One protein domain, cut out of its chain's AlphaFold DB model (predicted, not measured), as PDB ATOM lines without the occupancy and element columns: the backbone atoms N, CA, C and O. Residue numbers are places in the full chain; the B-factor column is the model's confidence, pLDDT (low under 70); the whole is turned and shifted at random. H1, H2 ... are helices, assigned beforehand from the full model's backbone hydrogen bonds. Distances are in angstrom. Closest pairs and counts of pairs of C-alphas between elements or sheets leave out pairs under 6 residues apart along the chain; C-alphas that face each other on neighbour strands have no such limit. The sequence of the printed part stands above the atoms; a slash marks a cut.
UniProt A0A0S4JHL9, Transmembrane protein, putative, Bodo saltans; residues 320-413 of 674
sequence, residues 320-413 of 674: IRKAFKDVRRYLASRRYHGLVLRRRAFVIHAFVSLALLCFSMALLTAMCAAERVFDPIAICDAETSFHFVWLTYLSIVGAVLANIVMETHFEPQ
ATOM      1  N   ILE A 320     430.809 294.537 252.597       86.75
ATOM      2  CA  ILE A 320     429.871 293.429 252.822       86.75
ATOM      3  C   ILE A 320     428.733 293.855 253.761       86.75
ATOM      4  O   ILE A 320     427.567 293.628 253.448       86.75
ATOM      5  N   ARG A 321     429.038 294.503 254.896       89.62
ATOM      6  CA  ARG A 321     428.001 295.006 255.820       89.62
ATOM      7  C   ARG A 321     427.093 296.035 255.154       89.62
ATOM      8  O   ARG A 321     425.886 296.013 255.386       89.62
ATOM      9  N   LYS A 322     427.654 296.915 254.319       90.56
ATOM     10  CA  LYS A 322     426.877 297.892 253.551       90.56
ATOM     11  C   LYS A 322     425.930 297.191 252.572       90.56
ATOM     12  O   LYS A 322     424.737 297.473 252.614       90.56
ATOM     13  N   ALA A 323     426.427 296.217 251.808       85.75
ATOM     14  CA  ALA A 323     425.613 295.419 250.891       85.75
ATOM     15  C   ALA A 323     424.480 294.674 251.620       85.75
ATOM     16  O   ALA A 323     423.328 294.768 251.209       85.75
ATOM     17  N   PHE A 324     424.758 294.025 252.757       90.38
ATOM     18  CA  PHE A 324     423.715 293.383 253.570       90.38
ATOM     19  C   PHE A 324     422.669 294.374 254.088       90.38
ATOM     20  O   PHE A 324     421.478 294.064 254.093       90.38
ATOM     21  N   LYS A 325     423.085 295.576 254.505       92.94
ATOM     22  CA  LYS A 325     422.156 296.621 254.958       92.94
ATOM     23  C   LYS A 325     421.269 297.117 253.814       92.94
ATOM     24  O   LYS A 325     420.094 297.391 254.048       92.94
ATOM     25  N   ASP A 326     421.804 297.218 252.601       87.81
ATOM     26  CA  ASP A 326     421.044 297.631 251.421       87.81
ATOM     27  C   ASP A 326     420.085 296.522 250.946       87.81
ATOM     28  O   ASP A 326     418.924 296.819 250.670       87.81
ATOM     29  N   VAL A 327     420.490 295.245 250.984       88.25
ATOM     30  CA  VAL A 327     419.596 294.094 250.733       88.25
ATOM     31  C   VAL A 327     418.475 294.033 251.773       88.25
ATOM     32  O   VAL A 327     417.312 293.884 251.410       88.25
ATOM     33  N   ARG A 328     418.779 294.221 253.066       91.19
ATOM     34  CA  ARG A 328     417.752 294.247 254.121       91.19
ATOM     35  C   ARG A 328     416.766 295.405 253.920       91.19
ATOM     36  O   ARG A 328     415.565 295.196 254.060       91.19
ATOM     37  N   ARG A 329     417.238 296.599 253.527       87.50
ATOM     38  CA  ARG A 329     416.353 297.725 253.161       87.50
ATOM     39  C   ARG A 329     415.502 297.416 251.932       87.50
ATOM     40  O   ARG A 329     414.326 297.767 251.918       87.50
ATOM     41  N   TYR A 330     416.071 296.759 250.924       84.94
ATOM     42  CA  TYR A 330     415.329 296.344 249.737       84.94
ATOM     43  C   TYR A 330     414.222 295.341 250.087       84.94
ATOM     44  O   TYR A 330     413.079 295.542 249.689       84.94
ATOM     45  N   LEU A 331     414.521 294.321 250.899       86.25
ATOM     46  CA  LEU A 331     413.536 293.336 251.353       86.25
ATOM     47  C   LEU A 331     412.437 293.966 252.221       86.25
ATOM     48  O   LEU A 331     411.262 293.669 252.017       86.25
ATOM     49  N   ALA A 332     412.791 294.875 253.136       85.94
ATOM     50  CA  ALA A 332     411.812 295.625 253.929       85.94
ATOM     51  C   ALA A 332     410.892 296.477 253.035       85.94
ATOM     52  O   ALA A 332     409.674 296.457 253.197       85.94
ATOM     53  N   SER A 333     411.463 297.153 252.032       85.00
ATOM     54  CA  SER A 333     410.706 297.924 251.040       85.00
ATOM     55  C   SER A 333     409.788 297.032 250.192       85.00
ATOM     56  O   SER A 333     408.623 297.364 249.988       85.00
ATOM     57  N   ARG A 334     410.264 295.853 249.764       85.06
ATOM     58  CA  ARG A 334     409.473 294.868 249.006       85.06
ATOM     59  C   ARG A 334     408.295 294.331 249.828       85.06
ATOM     60  O   ARG A 334     407.189 294.247 249.300       85.06
ATOM     61  N   ARG A 335     408.496 294.026 251.117       85.94
ATOM     62  CA  ARG A 335     407.417 293.603 252.032       85.94
ATOM     63  C   ARG A 335     406.383 294.707 252.244       85.94
ATOM     64  O   ARG A 335     405.190 294.448 252.109       85.94
ATOM     65  N   TYR A 336     406.833 295.936 252.499       84.75
ATOM     66  CA  TYR A 336     405.944 297.092 252.619       84.75
ATOM     67  C   TYR A 336     405.119 297.296 251.342       84.75
ATOM     68  O   TYR A 336     403.901 297.438 251.407       84.75
ATOM     69  N   HIS A 337     405.753 297.203 250.171       83.50
ATOM     70  CA  HIS A 337     405.066 297.308 248.887       83.50
ATOM     71  C   HIS A 337     404.020 296.196 248.693       83.50
ATOM     72  O   HIS A 337     402.932 296.460 248.177       83.50
ATOM     73  N   GLY A 338     404.310 294.968 249.130       85.31
ATOM     74  CA  GLY A 338     403.346 293.867 249.123       85.31
ATOM     75  C   GLY A 338     402.118 294.157 249.990       85.31
ATOM     76  O   GLY A 338     400.988 293.978 249.535       85.31
ATOM     77  N   LEU A 339     402.319 294.676 251.206       86.25
ATOM     78  CA  LEU A 339     401.229 295.073 252.107       86.25
ATOM     79  C   LEU A 339     400.374 296.199 251.514       86.25
ATOM     80  O   LEU A 339     399.146 296.135 251.563       86.25
ATOM     81  N   VAL A 340     401.012 297.205 250.914       86.94
ATOM     82  CA  VAL A 340     400.329 298.320 250.243       86.94
ATOM     83  C   VAL A 340     399.486 297.827 249.070       86.94
ATOM     84  O   VAL A 340     398.323 298.209 248.964       86.94
ATOM     85  N   LEU A 341     400.028 296.945 248.222       85.25
ATOM     86  CA  LEU A 341     399.291 296.371 247.092       85.25
ATOM     87  C   LEU A 341     398.081 295.555 247.556       85.25
ATOM     88  O   LEU A 341     396.997 295.713 246.997       85.25
ATOM     89  N   ARG A 342     398.234 294.734 248.606       88.75
ATOM     90  CA  ARG A 342     397.123 293.971 249.201       88.75
ATOM     91  C   ARG A 342     396.025 294.904 249.725       88.75
ATOM     92  O   ARG A 342     394.855 294.707 249.405       88.75
ATOM     93  N   ARG A 343     396.394 295.960 250.464       89.12
ATOM     94  CA  ARG A 343     395.442 296.966 250.973       89.12
ATOM     95  C   ARG A 343     394.766 297.746 249.847       89.12
ATOM     96  O   ARG A 343     393.560 297.951 249.899       89.12
ATOM     97  N   ARG A 344     395.514 298.139 248.812       89.12
ATOM     98  CA  ARG A 344     394.978 298.839 247.636       89.12
ATOM     99  C   ARG A 344     393.946 297.979 246.917       89.12
ATOM    100  O   ARG A 344     392.840 298.449 246.675       89.12
ATOM    101  N   ALA A 345     394.285 296.724 246.631       86.75
ATOM    102  CA  ALA A 345     393.358 295.786 246.011       86.75
ATOM    103  C   ALA A 345     392.087 295.634 246.861       86.75
ATOM    104  O   ALA A 345     390.988 295.759 246.332       86.75
ATOM    105  N   PHE A 346     392.226 295.446 248.176       92.00
ATOM    106  CA  PHE A 346     391.089 295.341 249.091       92.00
ATOM    107  C   PHE A 346     390.169 296.570 249.040       92.00
ATOM    108  O   PHE A 346     388.965 296.418 248.847       92.00
ATOM    109  N   VAL A 347     390.724 297.782 249.158       92.12
ATOM    110  CA  VAL A 347     389.941 299.028 249.144       92.12
ATOM    111  C   VAL A 347     389.209 299.201 247.813       92.12
ATOM    112  O   VAL A 347     388.017 299.500 247.806       92.12
ATOM    113  N   ILE A 348     389.886 298.959 246.688       87.56
ATOM    114  CA  ILE A 348     389.267 299.048 245.359       87.56
ATOM    115  C   ILE A 348     388.125 298.036 245.239       87.56
ATOM    116  O   ILE A 348     387.020 298.405 244.848       87.56
ATOM    117  N   HIS A 349     388.349 296.779 245.629       88.88
ATOM    118  CA  HIS A 349     387.304 295.760 245.590       88.88
ATOM    119  C   HIS A 349     386.132 296.082 246.539       88.88
ATOM    120  O   HIS A 349     384.980 295.801 246.205       88.88
ATOM    121  N   ALA A 350     386.369 296.710 247.690       92.69
ATOM    122  CA  ALA A 350     385.292 297.148 248.576       92.69
ATOM    123  C   ALA A 350     384.397 298.204 247.900       92.69
ATOM    124  O   ALA A 350     383.177 298.035 247.863       92.69
ATOM    125  N   PHE A 351     384.987 299.236 247.285       91.38
ATOM    126  CA  PHE A 351     384.224 300.256 246.558       91.38
ATOM    127  C   PHE A 351     383.507 299.701 245.324       91.38
ATOM    128  O   PHE A 351     382.361 300.064 245.075       91.38
ATOM    129  N   VAL A 352     384.139 298.793 244.575       87.75
ATOM    130  CA  VAL A 352     383.494 298.128 243.430       87.75
ATOM    131  C   VAL A 352     382.313 297.273 243.892       87.75
ATOM    132  O   VAL A 352     381.248 297.330 243.282       87.75
ATOM    133  N   SER A 353     382.446 296.539 245.003       91.88
ATOM    134  CA  SER A 353     381.334 295.765 245.579       91.88
ATOM    135  C   SER A 353     380.179 296.672 246.001       91.88
ATOM    136  O   SER A 353     379.025 296.357 245.724       91.88
ATOM    137  N   LEU A 354     380.482 297.813 246.631       94.81
ATOM    138  CA  LEU A 354     379.480 298.807 247.013       94.81
ATOM    139  C   LEU A 354     378.780 299.401 245.782       94.81
ATOM    140  O   LEU A 354     377.557 299.487 245.761       94.81
ATOM    141  N   ALA A 355     379.534 299.740 244.734       89.38
ATOM    142  CA  ALA A 355     378.983 300.253 243.484       89.38
ATOM    143  C   ALA A 355     378.028 299.244 242.822       89.38
ATOM    144  O   ALA A 355     376.930 299.623 242.412       89.38
ATOM    145  N   LEU A 356     378.422 297.965 242.765       87.88
ATOM    146  CA  LEU A 356     377.604 296.875 242.227       87.88
ATOM    147  C   LEU A 356     376.345 296.628 243.066       87.88
ATOM    148  O   LEU A 356     375.277 296.407 242.499       87.88
ATOM    149  N   LEU A 357     376.446 296.699 244.398       95.44
ATOM    150  CA  LEU A 357     375.293 296.572 245.290       95.44
ATOM    151  C   LEU A 357     374.292 297.703 245.057       95.44
ATOM    152  O   LEU A 357     373.122 297.435 244.800       95.44
ATOM    153  N   CYS A 358     374.755 298.956 245.096       94.88
ATOM    154  CA  CYS A 358     373.917 300.124 244.836       94.88
ATOM    155  C   CYS A 358     373.278 300.043 243.444       94.88
ATOM    156  O   CYS A 358     372.086 300.288 243.306       94.88
ATOM    157  N   PHE A 359     374.020 299.590 242.431       90.69
ATOM    158  CA  PHE A 359     373.487 299.434 241.079       90.69
ATOM    159  C   PHE A 359     372.403 298.351 241.009       90.69
ATOM    160  O   PHE A 359     371.360 298.542 240.391       90.69
ATOM    161  N   SER A 360     372.615 297.224 241.690       93.25
ATOM    162  CA  SER A 360     371.635 296.134 241.758       93.25
ATOM    163  C   SER A 360     370.360 296.579 242.480       93.25
ATOM    164  O   SER A 360     369.258 296.294 242.014       93.25
ATOM    165  N   MET A 361     370.498 297.351 243.564       94.75
ATOM    166  CA  MET A 361     369.372 297.951 244.286       94.75
ATOM    167  C   MET A 361     368.643 299.011 243.454       94.75
ATOM    168  O   MET A 361     367.416 299.060 243.492       94.75
ATOM    169  N   ALA A 362     369.357 299.812 242.659       92.06
ATOM    170  CA  ALA A 362     368.752 300.760 241.723       92.06
ATOM    171  C   ALA A 362     367.889 300.045 240.673       92.06
ATOM    172  O   ALA A 362     366.749 300.434 240.441       92.06
ATOM    173  N   LEU A 363     368.399 298.966 240.071       89.06
ATOM    174  CA  LEU A 363     367.635 298.183 239.098       89.06
ATOM    175  C   LEU A 363     366.428 297.485 239.739       89.06
ATOM    176  O   LEU A 363     365.353 297.456 239.146       89.06
ATOM    177  N   LEU A 364     366.590 296.943 240.949       93.25
ATOM    178  CA  LEU A 364     365.506 296.297 241.686       93.25
ATOM    179  C   LEU A 364     364.392 297.292 242.037       93.25
ATOM    180  O   LEU A 364     363.223 297.008 241.798       93.25
ATOM    181  N   THR A 365     364.747 298.462 242.566       91.62
ATOM    182  CA  THR A 365     363.778 299.519 242.899       91.62
ATOM    183  C   THR A 365     363.089 300.065 241.653       91.62
ATOM    184  O   THR A 365     361.872 300.211 241.663       91.62
ATOM    185  N   ALA A 366     363.822 300.263 240.552       88.00
ATOM    186  CA  ALA A 366     363.248 300.643 239.261       88.00
ATOM    187  C   ALA A 366     362.246 299.602 238.736       88.00
ATOM    188  O   ALA A 366     361.158 299.956 238.285       88.00
ATOM    189  N   MET A 367     362.587 298.314 238.833       91.88
ATOM    190  CA  MET A 367     361.695 297.215 238.464       91.88
ATOM    191  C   MET A 367     360.423 297.211 239.323       91.88
ATOM    192  O   MET A 367     359.323 297.112 238.784       91.88
ATOM    193  N   CYS A 368     360.562 297.348 240.646       91.50
ATOM    194  CA  CYS A 368     359.430 297.398 241.571       91.50
ATOM    195  C   CYS A 368     358.516 298.602 241.308       91.50
ATOM    196  O   CYS A 368     357.296 298.440 241.301       91.50
ATOM    197  N   ALA A 369     359.100 299.778 241.052       87.19
ATOM    198  CA  ALA A 369     358.367 300.994 240.712       87.19
ATOM    199  C   ALA A 369     357.597 300.838 239.390       87.19
ATOM    200  O   ALA A 369     356.437 301.231 239.292       87.19
ATOM    201  N   ALA A 370     358.215 300.212 238.383       84.94
ATOM    202  CA  ALA A 370     357.592 299.978 237.083       84.94
ATOM    203  C   ALA A 370     356.421 298.981 237.141       84.94
ATOM    204  O   ALA A 370     355.462 299.122 236.386       84.94
ATOM    205  N   GLU A 371     356.475 297.983 238.026       89.75
ATOM    206  CA  GLU A 371     355.397 296.997 238.188       89.75
ATOM    207  C   GLU A 371     354.301 297.422 239.174       89.75
ATOM    208  O   GLU A 371     353.292 296.726 239.281       89.75
ATOM    209  N   ARG A 372     354.480 298.526 239.918       87.62
ATOM    210  CA  ARG A 372     353.565 298.949 241.001       87.62
ATOM    211  C   ARG A 372     353.261 297.818 242.006       87.62
ATOM    212  O   ARG A 372     352.192 297.750 242.601       87.62
ATOM    213  N   VAL A 373     354.201 296.882 242.200       84.88
ATOM    214  CA  VAL A 373     353.993 295.683 243.050       84.88
ATOM    215  C   VAL A 373     353.916 296.053 244.533       84.88
ATOM    216  O   VAL A 373     353.312 295.328 245.322       84.88
ATOM    217  N   PHE A 374     354.518 297.180 244.918       78.75
ATOM    218  CA  PHE A 374     354.704 297.575 246.312       78.75
ATOM    219  C   PHE A 374     354.181 298.981 246.620       78.75
ATOM    220  O   PHE A 374     354.797 299.693 247.407       78.75
ATOM    221  N   ASP A 375     353.013 299.347 246.088       80.06
ATOM    222  CA  ASP A 375     352.335 300.608 246.427       80.06
ATOM    223  C   ASP A 375     352.257 300.926 247.946       80.06
ATOM    224  O   ASP A 375     352.375 302.099 248.299       80.06
ATOM    225  N   PRO A 376     352.116 299.961 248.890       79.31
ATOM    226  CA  PRO A 376     352.089 300.303 250.317       79.31
ATOM    227  C   PRO A 376     353.473 300.490 250.964       79.31
ATOM    228  O   PRO A 376     353.546 300.962 252.099       79.31
ATOM    229  N   ILE A 377     354.571 300.101 250.307       79.31
ATOM    230  CA  ILE A 377     355.923 300.192 250.874       79.31
ATOM    231  C   ILE A 377     356.662 301.322 250.157       79.31
ATOM    232  O   ILE A 377     357.224 301.110 249.085       79.31
ATOM    233  N   ALA A 378     356.751 302.488 250.805       80.75
ATOM    234  CA  ALA A 378     357.437 303.708 250.337       80.75
ATOM    235  C   ALA A 378     358.956 303.553 250.046       80.75
ATOM    236  O   ALA A 378     359.693 304.524 249.932       80.75
ATOM    237  N   ILE A 379     359.466 302.321 249.989       83.12
ATOM    238  CA  ILE A 379     360.861 301.991 249.688       83.12
ATOM    239  C   ILE A 379     361.062 301.805 248.172       83.12
ATOM    240  O   ILE A 379     362.192 301.859 247.704       83.12
ATOM    241  N   CYS A 380     359.994 301.589 247.391       88.06
ATOM    242  CA  CYS A 380     360.073 301.326 245.946       88.06
ATOM    243  C   CYS A 380     359.682 302.537 245.085       88.06
ATOM    244  O   CYS A 380     359.029 302.377 244.056       88.06
ATOM    245  N   ASP A 381     360.105 303.735 245.485       88.44
ATOM    246  CA  ASP A 381     359.838 304.956 244.723       88.44
ATOM    247  C   ASP A 381     360.932 305.232 243.687       88.44
ATOM    248  O   ASP A 381     362.109 304.914 243.891       88.44
ATOM    249  N   ALA A 382     360.569 305.906 242.592       84.31
ATOM    250  CA  ALA A 382     361.529 306.343 241.576       84.31
ATOM    251  C   ALA A 382     362.669 307.179 242.189       84.31
ATOM    252  O   ALA A 382     363.828 307.010 241.819       84.31
ATOM    253  N   GLU A 383     362.380 308.012 243.190       87.19
ATOM    254  CA  GLU A 383     363.390 308.798 243.907       87.19
ATOM    255  C   GLU A 383     364.449 307.917 244.592       87.19
ATOM    256  O   GLU A 383     365.649 308.168 244.459       87.19
ATOM    257  N   THR A 384     364.034 306.824 245.243       90.44
ATOM    258  CA  THR A 384     364.971 305.887 245.889       90.44
ATOM    259  C   THR A 384     365.907 305.230 244.878       90.44
ATOM    260  O   THR A 384     367.107 305.099 245.136       90.44
ATOM    261  N   SER A 385     365.397 304.891 243.692       89.38
ATOM    262  CA  SER A 385     366.216 304.327 242.620       89.38
ATOM    263  C   SER A 385     367.285 305.318 242.145       89.38
ATOM    264  O   SER A 385     368.449 304.939 242.003       89.38
ATOM    265  N   PHE A 386     366.941 306.608 242.008       86.88
ATOM    266  CA  PHE A 386     367.900 307.656 241.659       86.88
ATOM    267  C   PHE A 386     368.956 307.834 242.748       86.88
ATOM    268  O   PHE A 386     370.137 307.976 242.431       86.88
ATOM    269  N   HIS A 387     368.579 307.766 244.028       90.94
ATOM    270  CA  HIS A 387     369.551 307.786 245.122       90.94
ATOM    271  C   HIS A 387     370.543 306.625 245.035       90.94
ATOM    272  O   HIS A 387     371.745 306.841 245.192       90.94
ATOM    273  N   PHE A 388     370.082 305.411 244.730       92.44
ATOM    274  CA  PHE A 388     370.977 304.273 244.529       92.44
ATOM    275  C   PHE A 388     371.908 304.464 243.325       92.44
ATOM    276  O   PHE A 388     373.100 304.178 243.438       92.44
ATOM    277  N   VAL A 389     371.418 305.026 242.214       86.88
ATOM    278  CA  VAL A 389     372.253 305.390 241.053       86.88
ATOM    279  C   VAL A 389     373.332 306.411 241.444       86.88
ATOM    280  O   VAL A 389     374.511 306.221 241.133       86.88
ATOM    281  N   TRP A 390     372.971 307.450 242.201       87.94
ATOM    282  CA  TRP A 390     373.928 308.424 242.731       87.94
ATOM    283  C   TRP A 390     374.976 307.784 243.637       87.94
ATOM    284  O   TRP A 390     376.165 308.081 243.510       87.94
ATOM    285  N   LEU A 391     374.565 306.872 244.519       91.25
ATOM    286  CA  LEU A 391     375.484 306.123 245.374       91.25
ATOM    287  C   LEU A 391     376.424 305.227 244.561       91.25
ATOM    288  O   LEU A 391     377.598 305.113 244.917       91.25
ATOM    289  N   THR A 392     375.967 304.633 243.455       87.75
ATOM    290  CA  THR A 392     376.839 303.911 242.516       87.75
ATOM    291  C   THR A 392     377.896 304.841 241.932       87.75
ATOM    292  O   THR A 392     379.083 304.512 241.981       87.75
ATOM    293  N   TYR A 393     377.510 306.022 241.441       84.38
ATOM    294  CA  TYR A 393     378.463 306.994 240.893       84.38
ATOM    295  C   TYR A 393     379.461 307.480 241.943       84.38
ATOM    296  O   TYR A 393     380.666 307.470 241.692       84.38
ATOM    297  N   LEU A 394     378.993 307.823 243.145       87.31
ATOM    298  CA  LEU A 394     379.860 308.208 244.259       87.31
ATOM    299  C   LEU A 394     380.816 307.078 244.658       87.31
ATOM    300  O   LEU A 394     381.977 307.346 244.958       87.31
ATOM    301  N   SER A 395     380.373 305.820 244.603       88.38
ATOM    302  CA  SER A 395     381.221 304.654 244.884       88.38
ATOM    303  C   SER A 395     382.298 304.455 243.817       88.38
ATOM    304  O   SER A 395     383.438 304.149 244.159       88.38
ATOM    305  N   ILE A 396     381.983 304.683 242.537       83.75
ATOM    306  CA  ILE A 396     382.962 304.641 241.438       83.75
ATOM    307  C   ILE A 396     383.993 305.763 241.600       83.75
ATOM    308  O   ILE A 396     385.196 305.510 241.533       83.75
ATOM    309  N   VAL A 397     383.547 306.993 241.876       82.19
ATOM    310  CA  VAL A 397     384.449 308.121 242.161       82.19
ATOM    311  C   VAL A 397     385.319 307.818 243.378       82.19
ATOM    312  O   VAL A 397     386.530 308.021 243.326       82.19
ATOM    313  N   GLY A 398     384.729 307.268 244.440       87.19
ATOM    314  CA  GLY A 398     385.433 306.806 245.632       87.19
ATOM    315  C   GLY A 398     386.496 305.756 245.311       87.19
ATOM    316  O   GLY A 398     387.626 305.889 245.775       87.19
ATOM    317  N   ALA A 399     386.188 304.776 244.456       85.12
ATOM    318  CA  ALA A 399     387.140 303.761 244.009       85.12
ATOM    319  C   ALA A 399     388.354 304.389 243.314       85.12
ATOM    320  O   ALA A 399     389.492 304.007 243.597       85.12
ATOM    321  N   VAL A 400     388.140 305.371 242.429       81.38
ATOM    322  CA  VAL A 400     389.266 305.998 241.731       81.38
ATOM    323  C   VAL A 400     390.031 306.971 242.619       81.38
ATOM    324  O   VAL A 400     391.260 306.956 242.602       81.38
ATOM    325  N   LEU A 401     389.357 307.772 243.444       84.75
ATOM    326  CA  LEU A 401     390.039 308.617 244.422       84.75
ATOM    327  C   LEU A 401     390.877 307.770 245.380       84.75
ATOM    328  O   LEU A 401     392.044 308.083 245.592       84.75
ATOM    329  N   ALA A 402     390.337 306.657 245.881       86.25
ATOM    330  CA  ALA A 402     391.085 305.709 246.695       86.25
ATOM    331  C   ALA A 402     392.280 305.134 245.927       86.25
ATOM    332  O   ALA A 402     393.376 305.067 246.471       86.25
ATOM    333  N   ASN A 403     392.112 304.783 244.651       84.69
ATOM    334  CA  ASN A 403     393.210 304.316 243.811       84.69
ATOM    335  C   ASN A 403     394.321 305.374 243.652       84.69
ATOM    336  O   ASN A 403     395.493 305.045 243.806       84.69
ATOM    337  N   ILE A 404     393.962 306.640 243.405       81.94
ATOM    338  CA  ILE A 404     394.907 307.761 243.284       81.94
ATOM    339  C   ILE A 404     395.614 308.015 244.617       81.94
ATOM    340  O   ILE A 404     396.836 308.114 244.642       81.94
ATOM    341  N   VAL A 405     394.868 308.100 245.722       86.06
ATOM    342  CA  VAL A 405     395.406 308.329 247.073       86.06
ATOM    343  C   VAL A 405     396.339 307.193 247.484       86.06
ATOM    344  O   VAL A 405     397.405 307.447 248.043       86.06
ATOM    345  N   MET A 406     395.980 305.945 247.180       83.19
ATOM    346  CA  MET A 406     396.831 304.793 247.472       83.19
ATOM    347  C   MET A 406     398.131 304.830 246.660       83.19
ATOM    348  O   MET A 406     399.193 304.548 247.212       83.19
ATOM    349  N   GLU A 407     398.068 305.229 245.388       79.88
ATOM    350  CA  GLU A 407     399.258 305.379 244.542       79.88
ATOM    351  C   GLU A 407     400.161 306.526 245.015       79.88
ATOM    352  O   GLU A 407     401.384 306.401 245.020       79.88
ATOM    353  N   THR A 408     399.574 307.648 245.444       79.81
ATOM    354  CA  THR A 408     400.341 308.828 245.850       79.81
ATOM    355  C   THR A 408     400.953 308.689 247.237       79.81
ATOM    356  O   THR A 408     402.109 309.059 247.432       79.81
ATOM    357  N   HIS A 409     400.228 308.143 248.210       81.88
ATOM    358  CA  HIS A 409     400.713 308.104 249.589       81.88
ATOM    359  C   HIS A 409     401.634 306.927 249.899       81.88
ATOM    360  O   HIS A 409     402.466 307.044 250.799       81.88
ATOM    361  N   PHE A 410     401.495 305.798 249.200       77.81
ATOM    362  CA  PHE A 410     402.125 304.555 249.640       77.81
ATOM    363  C   PHE A 410     403.249 304.036 248.734       77.81
ATOM    364  O   PHE A 410     403.915 303.070 249.114       77.81
ATOM    365  N   GLU A 411     403.539 304.673 247.594       69.75
ATOM    366  CA  GLU A 411     404.741 304.329 246.828       69.75
ATOM    367  C   GLU A 411     406.010 304.948 247.453       69.75
ATOM    368  O   GLU A 411     406.118 306.165 247.584       69.75
ATOM    369  N   PRO A 412     407.033 304.139 247.789       64.25
ATOM    370  CA  PRO A 412     408.251 304.611 248.456       64.25
ATOM    371  C   PRO A 412     409.211 305.391 247.539       64.25
ATOM    372  O   PRO A 412     410.267 305.840 247.988       64.25
ATOM    373  N   GLN A 413     408.901 305.537 246.247       66.81
ATOM    374  CA  GLN A 413     409.706 306.354 245.338       66.81
ATOM    375  C   GLN A 413     409.213 307.806 245.334       66.81
ATOM    376  O   GLN A 413     408.010 308.038 245.379       66.81
TER     377      GLN A 413
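This is residues 320 to 413 of the 674 residues of the protein "Transmembrane protein, putative" of Bodo saltans (UniProt A0A0S4JHL9). You are looking at a long helical hairpin: one very long helix, H1, with the shorter H2 folded back side by side with its later part. The beginning of H1, residues 320 to 332, sticks out alone at one end of the rod. The printed part has 94 residues with two named helices, H1 then H2, and no named strand; its class is all helix. It is extended, with a radius of gyration of the C-alphas of 22.1 A, and spans 78 by 17 by 14 A.

Find C-alpha 320 at (429.871, 293.429, 252.822); from there H1, residues 320 to 371, runs 76.0 A to C-alpha 371 at (355.397, 296.997, 238.188). H2, residues 382 to 410, runs 41.4 A and ends at C-alpha 410, (402.125, 304.555, 249.640).

H1 and H2 form a helical hairpin and touch, closest at the C-alphas of Ala 355 and Thr 392, 4.3 A apart. They run opposite ways at a shallow tilt of 7 degrees. In both helices every O i to N i+4 pair is within hydrogen-bond range.

The two C-alphas farthest apart, those of Ile 320 and Asp 375, are 78.1 A apart. The printed part has no cut, and the link from H1 to H2 is short, with 10 residues. Look for low confidence, pLDDT under 70, at residues 411 to 413.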